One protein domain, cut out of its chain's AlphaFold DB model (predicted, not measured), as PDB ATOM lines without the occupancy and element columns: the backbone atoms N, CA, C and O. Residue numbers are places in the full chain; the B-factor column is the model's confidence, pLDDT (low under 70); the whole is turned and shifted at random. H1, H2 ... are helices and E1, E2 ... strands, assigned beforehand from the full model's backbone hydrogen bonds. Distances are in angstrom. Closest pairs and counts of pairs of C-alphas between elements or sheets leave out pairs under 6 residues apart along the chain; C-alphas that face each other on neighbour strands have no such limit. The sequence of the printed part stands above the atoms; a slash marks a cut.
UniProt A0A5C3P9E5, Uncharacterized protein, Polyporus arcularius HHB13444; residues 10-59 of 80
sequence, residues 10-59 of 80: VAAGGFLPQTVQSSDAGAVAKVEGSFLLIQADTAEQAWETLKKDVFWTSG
ATOM      1  N   VAL A  10      32.853 -29.598  42.153       70.69
ATOM      2  CA  VAL A  10      33.186 -29.126  43.506       70.69
ATOM      3  C   VAL A  10      32.534 -27.770  43.773       70.69
ATOM      4  O   VAL A  10      32.033 -27.523  44.865       70.69
ATOM      5  N   ALA A  11      32.516 -26.896  42.764       78.88
ATOM      6  CA  ALA A  11      31.813 -25.618  42.780       78.88
ATOM      7  C   ALA A  11      31.569 -25.121  41.347       78.88
ATOM      8  O   ALA A  11      32.269 -25.519  40.415       78.88
ATOM      9  N   ALA A  12      30.604 -24.220  41.185       81.81
ATOM     10  CA  ALA A  12      30.309 -23.546  39.926       81.81
ATOM     11  C   ALA A  12      29.867 -22.104  40.200       81.81
ATOM     12  O   ALA A  12      29.333 -21.816  41.274       81.81
ATOM     13  N   GLY A  13      30.059 -21.205  39.238       85.69
ATOM     14  CA  GLY A  13      29.620 -19.821  39.381       85.69
ATOM     15  C   GLY A  13      29.723 -19.005  38.101       85.69
ATOM     16  O   GLY A  13      30.240 -19.467  37.086       85.69
ATOM     17  N   GLY A  14      29.206 -17.779  38.167       88.38
ATOM     18  CA  GLY A  14      29.293 -16.785  37.101       88.38
ATOM     19  C   GLY A  14      30.312 -15.700  37.431       88.38
ATOM     20  O   GLY A  14      30.404 -15.265  38.581       88.38
ATOM     21  N   PHE A  15      31.054 -15.239  36.430       89.62
ATOM     22  CA  PHE A  15      31.872 -14.040  36.553       89.62
ATOM     23  C   PHE A  15      30.978 -12.805  36.479       89.62
ATOM     24  O   PHE A  15      30.180 -12.654  35.551       89.62
ATOM     25  N   LEU A  16      31.123 -11.927  37.468       92.94
ATOM     26  CA  LEU A  16      30.479 -10.621  37.492       92.94
ATOM     27  C   LEU A  16      31.488  -9.538  37.084       92.94
ATOM     28  O   LEU A  16      32.671  -9.656  37.425       92.94
ATOM     29  N   PRO A  17      31.034  -8.462  36.422       93.31
ATOM     30  CA  PRO A  17      31.843  -7.269  36.227       93.31
ATOM     31  C   PRO A  17      32.344  -6.734  37.570       93.31
ATOM     32  O   PRO A  17      31.634  -6.792  38.575       93.31
ATOM     33  N   GLN A  18      33.522  -6.108  37.581       92.44
ATOM     34  CA  GLN A  18      34.114  -5.530  38.801       92.44
ATOM     35  C   GLN A  18      33.238  -4.456  39.476       92.44
ATOM     36  O   GLN A  18      33.476  -4.090  40.624       92.44
ATOM     37  N   THR A  19      32.236  -3.936  38.766       93.31
ATOM     38  CA  THR A  19      31.294  -2.911  39.232       93.31
ATOM     39  C   THR A  19      30.008  -3.480  39.838       93.31
ATOM     40  O   THR A  19      29.153  -2.700  40.255       93.31
ATOM     41  N   VAL A  20      29.841  -4.805  39.873       94.81
ATOM     42  CA  VAL A  20      28.618  -5.480  40.329       94.81
ATOM     43  C   VAL A  20      28.917  -6.321  41.563       94.81
ATOM     44  O   VAL A  20      29.851  -7.121  41.566       94.81
ATOM     45  N   GLN A  21      28.099  -6.178  42.604       93.38
ATOM     46  CA  GLN A  21      28.171  -7.044  43.775       93.38
ATOM     47  C   GLN A  21      27.270  -8.262  43.588       93.38
ATOM     48  O   GLN A  21      26.173  -8.176  43.036       93.38
ATOM     49  N   SER A  22      27.693  -9.410  44.115       90.81
ATOM     50  CA  SER A  22      26.887 -10.636  44.078       90.81
ATOM     51  C   SER A  22      25.574 -10.523  44.861       90.81
ATOM     52  O   SER A  22      24.662 -11.314  44.638       90.81
ATOM     53  N   SER A  23      25.470  -9.554  45.774       93.69
ATOM     54  CA  SER A  23      24.262  -9.242  46.545       93.69
ATOM     55  C   SER A  23      23.309  -8.264  45.850       93.69
ATOM     56  O   SER A  23      22.224  -8.016  46.374       93.69
ATOM     57  N   ASP A  24      23.688  -7.690  44.704       94.19
ATOM     58  CA  ASP A  24      22.852  -6.713  44.007       94.19
ATOM     59  C   ASP A  24      21.582  -7.357  43.439       94.19
ATOM     60  O   ASP A  24      21.590  -8.467  42.894       94.19
ATOM     61  N   ALA A  25      20.474  -6.612  43.480       92.06
ATOM     62  CA  ALA A  25      19.254  -7.013  42.791       92.06
ATOM     63  C   ALA A  25      19.529  -7.163  41.283       92.06
ATOM     64  O   ALA A  25      19.996  -6.235  40.618       92.06
ATOM     65  N   GLY A  26      19.243  -8.348  40.741       90.12
ATOM     66  CA  GLY A  26      19.468  -8.651  39.328       90.12
ATOM     67  C   GLY A  26      20.926  -8.928  38.944       90.12
ATOM     68  O   GLY A  26      21.223  -8.918  37.752       90.12
ATOM     69  N   ALA A  27      21.827  -9.207  39.896       90.50
ATOM     70  CA  ALA A  27      23.218  -9.580  39.604       90.50
ATOM     71  C   ALA A  27      23.332 -10.726  38.575       90.50
ATOM     72  O   ALA A  27      24.184 -10.683  37.694       90.50
ATOM     73  N   VAL A  28      22.411 -11.698  38.620       88.31
ATOM     74  CA  VAL A  28      22.353 -12.835  37.680       88.31
ATOM     75  C   VAL A  28      22.256 -12.387  36.216       88.31
ATOM     76  O   VAL A  28      22.878 -12.991  35.351       88.31
ATOM     77  N   ALA A  29      21.528 -11.306  35.924       90.38
ATOM     78  CA  ALA A  29      21.366 -10.804  34.557       90.38
ATOM     79  C   ALA A  29      22.619 -10.089  34.015       90.38
ATOM     80  O   ALA A  29      22.643  -9.697  32.853       90.38
ATOM     81  N   LYS A  30      23.639  -9.887  34.858       91.00
ATOM     82  CA  LYS A  30      24.891  -9.198  34.525       91.00
ATOM     83  C   LYS A  30      26.090 -10.148  34.460       91.00
ATOM     84  O   LYS A  30      27.221  -9.681  34.449       91.00
ATOM     85  N   VAL A  31      25.862 -11.460  34.483       90.06
ATOM     86  CA  VAL A  31      26.928 -12.463  34.383       90.06
ATOM     87  C   VAL A  31      27.555 -12.412  32.987       90.06
ATOM     88  O   VAL A  31      26.843 -12.486  31.989       90.06
ATOM     89  N   GLU A  32      28.883 -12.299  32.917       89.56
ATOM     90  CA  GLU A  32      29.642 -12.175  31.654       89.56
ATOM     91  C   GLU A  32      30.380 -13.462  31.257       89.56
ATOM     92  O   GLU A  32      30.962 -13.559  30.179       89.56
ATOM     93  N   GLY A  33      30.362 -14.471  32.123       85.50
ATOM     94  CA  GLY A  33      30.976 -15.767  31.874       85.50
ATOM     95  C   GLY A  33      30.735 -16.715  33.034       85.50
ATOM     96  O   GLY A  33      30.107 -16.348  34.025       85.50
ATOM     97  N   SER A  34      31.247 -17.932  32.938       85.69
ATOM     98  CA  SER A  34      31.053 -18.963  33.954       85.69
ATOM     99  C   SER A  34      32.342 -19.726  34.233       85.69
ATOM    100  O   SER A  34      33.263 -19.758  33.416       85.69
ATOM    101  N   PHE A  35      32.418 -20.324  35.419       86.81
ATOM    102  CA  PHE A  35      33.489 -21.232  35.803       86.81
ATOM    103  C   PHE A  35      32.926 -22.482  36.473       86.81
ATOM    104  O   PHE A  35      31.888 -22.450  37.140       86.81
ATOM    105  N   LEU A  36      33.662 -23.578  36.322       86.50
ATOM    106  CA  LEU A  36      33.388 -24.874  36.927       86.50
ATOM    107  C   LEU A  36      34.679 -25.386  37.563       86.50
ATOM    108  O   LEU A  36      35.733 -25.384  36.928       86.50
ATOM    109  N   LEU A  37      34.593 -25.834  38.811       87.69
ATOM    110  CA  LEU A  37      35.670 -26.549  39.486       87.69
ATOM    111  C   LEU A  37      35.343 -28.038  39.446       87.69
ATOM    112  O   LEU A  37      34.398 -28.491  40.089       87.69
ATOM    113  N   ILE A  38      36.125 -28.787  38.675       86.00
ATOM    114  CA  ILE A  38      35.953 -30.226  38.482       86.00
ATOM    115  C   ILE A  38      37.106 -30.933  39.182       86.00
ATOM    116  O   ILE A  38      38.271 -30.643  38.906       86.00
ATOM    117  N   GLN A  39      36.791 -31.871  40.075       86.31
ATOM    118  CA  GLN A  39      37.806 -32.767  40.612       86.31
ATOM    119  C   GLN A  39      38.114 -33.857  39.585       86.31
ATOM    120  O   GLN A  39      37.225 -34.606  39.185       86.31
ATOM    121  N   ALA A  40      39.374 -33.950  39.172       87.12
ATOM    122  CA  ALA A  40      39.864 -34.964  38.251       87.12
ATOM    123  C   ALA A  40      41.347 -35.242  38.511       87.12
ATOM    124  O   ALA A  40      42.074 -34.361  38.973       87.12
ATOM    125  N   ASP A  41      41.790 -36.449  38.173       88.56
ATOM    126  CA  ASP A  41      43.191 -36.858  38.276       88.56
ATOM    127  C   ASP A  41      44.014 -36.353  37.078       88.56
ATOM    128  O   ASP A  41      45.227 -36.168  37.184       88.56
ATOM    129  N   THR A  42      43.361 -36.108  35.932       89.50
ATOM    130  CA  THR A  42      43.992 -35.566  34.717       89.50
ATOM    131  C   THR A  42      43.136 -34.501  34.029       89.50
ATOM    132  O   THR A  42      41.916 -34.432  34.205       89.50
ATOM    133  N   ALA A  43      43.778 -33.681  33.192       89.12
ATOM    134  CA  ALA A  43      43.098 -32.671  32.382       89.12
ATOM    135  C   ALA A  43      42.122 -33.301  31.373       89.12
ATOM    136  O   ALA A  43      41.021 -32.795  31.171       89.12
ATOM    137  N   GLU A  44      42.491 -34.432  30.768       91.19
ATOM    138  CA  GLU A  44      41.639 -35.170  29.833       91.19
ATOM    139  C   GLU A  44      40.371 -35.673  30.525       91.19
ATOM    140  O   GLU A  44      39.273 -35.531  29.990       91.19
ATOM    141  N   GLN A  45      40.494 -36.209  31.743       89.50
ATOM    142  CA  GLN A  45      39.342 -36.661  32.519       89.50
ATOM    143  C   GLN A  45      38.403 -35.496  32.858       89.50
ATOM    144  O   GLN A  45      37.180 -35.649  32.780       89.50
ATOM    145  N   ALA A  46      38.951 -34.330  33.203       89.12
ATOM    146  CA  ALA A  46      38.157 -33.131  33.441       89.12
ATOM    147  C   ALA A  46      37.405 -32.680  32.176       89.12
ATOM    148  O   ALA A  46      36.207 -32.406  32.256       89.12
ATOM    149  N   TRP A  47      38.042 -32.694  31.000       88.69
ATOM    150  CA  TRP A  47      37.374 -32.389  29.729       88.69
ATOM    151  C   TRP A  47      36.245 -33.363  29.396       88.69
ATOM    152  O   TRP A  47      35.149 -32.940  29.033       88.69
ATOM    153  N   GLU A  48      36.480 -34.665  29.540       89.12
ATOM    154  CA  GLU A  48      35.452 -35.682  29.294       89.12
ATOM    155  C   GLU A  48      34.301 -35.616  30.305       89.12
ATOM    156  O   GLU A  48      33.181 -36.032  30.005       89.12
ATOM    157  N   THR A  49      34.558 -35.085  31.501       84.94
ATOM    158  CA  THR A  49      33.515 -34.795  32.491       84.94
ATOM    159  C   THR A  49      32.702 -33.580  32.069       84.94
ATOM    160  O   THR A  49      31.480 -33.668  32.007       84.94
ATOM    161  N   LEU A  50      33.371 -32.482  31.706       84.69
ATOM    162  CA  LEU A  50      32.718 -31.255  31.254       84.69
ATOM    163  C   LEU A  50      31.802 -31.515  30.054       84.69
ATOM    164  O   LEU A  50      30.673 -31.043  30.039       84.69
ATOM    165  N   LYS A  51      32.235 -32.333  29.087       84.94
ATOM    166  CA  LYS A  51      31.440 -32.667  27.894       84.94
ATOM    167  C   LYS A  51      30.107 -33.360  28.191       84.94
ATOM    168  O   LYS A  51      29.222 -33.360  27.338       84.94
ATOM    169  N   LYS A  52      29.971 -33.975  29.368       82.25
ATOM    170  CA  LYS A  52      28.740 -34.642  29.823       82.25
ATOM    171  C   LYS A  52      27.806 -33.696  30.576       82.25
ATOM    172  O   LYS A  52      26.676 -34.080  30.864       82.25
ATOM    173  N   ASP A  53      28.271 -32.497  30.919       76.44
ATOM    174  CA  ASP A  53      27.506 -31.514  31.670       76.44
ATOM    175  C   ASP A  53      26.402 -30.878  30.802       76.44
ATOM    176  O   ASP A  53      26.552 -30.673  29.591       76.44
ATOM    177  N   VAL A  54      25.263 -30.557  31.417       72.69
ATOM    178  CA  VAL A  54      24.122 -29.929  30.733       72.69
ATOM    179  C   VAL A  54      24.463 -28.527  30.210       72.69
ATOM    180  O   VAL A  54      23.990 -28.121  29.148       72.69
ATOM    181  N   PHE A  55      25.342 -27.802  30.901       70.75
ATOM    182  CA  PHE A  55      25.813 -26.483  30.486       70.75
ATOM    183  C   PHE A  55      26.761 -26.561  29.289       70.75
ATOM    184  O   PHE A  55      26.806 -25.630  28.488       70.75
ATOM    185  N   TRP A  56      27.473 -27.682  29.123       74.38
ATOM    186  CA  TRP A  56      28.255 -27.940  27.915       74.38
ATOM    187  C   TRP A  56      27.354 -28.372  26.761       74.38
ATOM    188  O   TRP A  56      27.424 -27.810  25.675       74.38
ATOM    189  N   THR A  57      26.480 -29.353  26.982       75.62
ATOM    190  CA  THR A  57      25.669 -29.944  25.905       75.62
ATOM    191  C   THR A  57      24.590 -29.009  25.357       75.62
ATOM    192  O   THR A  57      24.234 -29.136  24.189       75.62
ATOM    193  N   SER A  58      24.105 -28.049  26.152       73.19
ATOM    194  CA  SER A  58      23.161 -27.022  25.683       73.19
ATOM    195  C   SER A  58      23.793 -25.996  24.740       73.19
ATOM    196  O   SER A  58      23.095 -25.466  23.883       73.19
ATOM    197  N   GLY A  59      25.087 -25.687  24.893       65.25
ATOM    198  CA  GLY A  59      25.775 -24.632  24.131       65.25
ATOM    199  C   GLY A  59      25.294 -23.199  24.419       65.25
ATOM    200  O   GLY A  59      25.878 -22.249  23.912       65.25
TER     201      GLY A  59
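AT A GLANCE: This is residues 10 to 59 of the 80 residues of an uncharacterized protein of Polyporus arcularius HHB13444 (UniProt A0A5C3P9E5). A narrow ribbon of two antiparallel strands, E1 and E2, makes the middle of a long, thin model, with a small helical piece beyond each end. At one end of the ribbon residues 16 to 26 make a wide loop that leads to the short helix H1; beyond the opposite end, residues 39 to 42 turn from E2 into H2, which is followed by H3, and both of these helices are apart from H1. The printed part has 50 residues, with three named helices and two named strands in the order E1, H1, E2, H2, H3, and the class is mixed, helices and strands. The whole is loose, with a radius of gyration of the C-alphas of 13.5 A, and elongated, spanning 37 by 22 by 14 A.

HOW THE PARTS SIT: Start with E1, residues 10 to 15, and set beside it E2, residues 33 to 38; they are antiparallel neighbours, with 168 degrees between their directions. Look for N 10 and O 37 at 2.8 A and N 35 and O 13 at 2.9 A, both within hydrogen-bond range. The C-alphas of residues 14 and 34 face each other at 4.2 A. Next comes H1, residues 27 to 30, which is near E1, with 5 pairs of C-alphas within 10 A. Past E2 lies H2, residues 43 to 50; the closest C-alphas of E2 and H2 are those of Ile 38 and Ala 46, 6.2 A apart. H3, residues 54 to 57, is close to H2 but not clearly touching, the closest C-alphas being those of Leu 50 and Trp 56, at 6.5 A. H1 is apart from H2 and from H3, and E1 is apart from both of these too. In H2 every O i to N i+4 pair is within hydrogen-bond range; H1 and H3 are too short for such a pair, and the one O i to N i+3 pair is within range in H1 but not in H3.

IN THESE COORDINATES: Find C-alpha 10 at (33.186, -29.126, 43.506); from there E1 runs 16.7 A to C-alpha 15. H1 covers 5.4 A from Ala 27 to Lys 30. Find C-alpha 33 at (30.976, -15.767, 31.874), where E2 begins its own 16.7 A to Ile 38. H2 runs 10.5 A from Ala 43 to Leu 50, and H3 runs 5.1 A to C-alpha 57 at (25.669, -29.944, 25.905).

THE WHOLE: The two C-alphas farthest apart are those of Ala 25 and Thr 42, at 38.6 A. The printed part has no cut. The link from E1 to H1, 11 residues, is long, while those from H1 to E2, E2 to H2 and H2 to H3 are tight. The mean pLDDT of the printed part is 86.1; look at residue 59 for the one printed residue under 70.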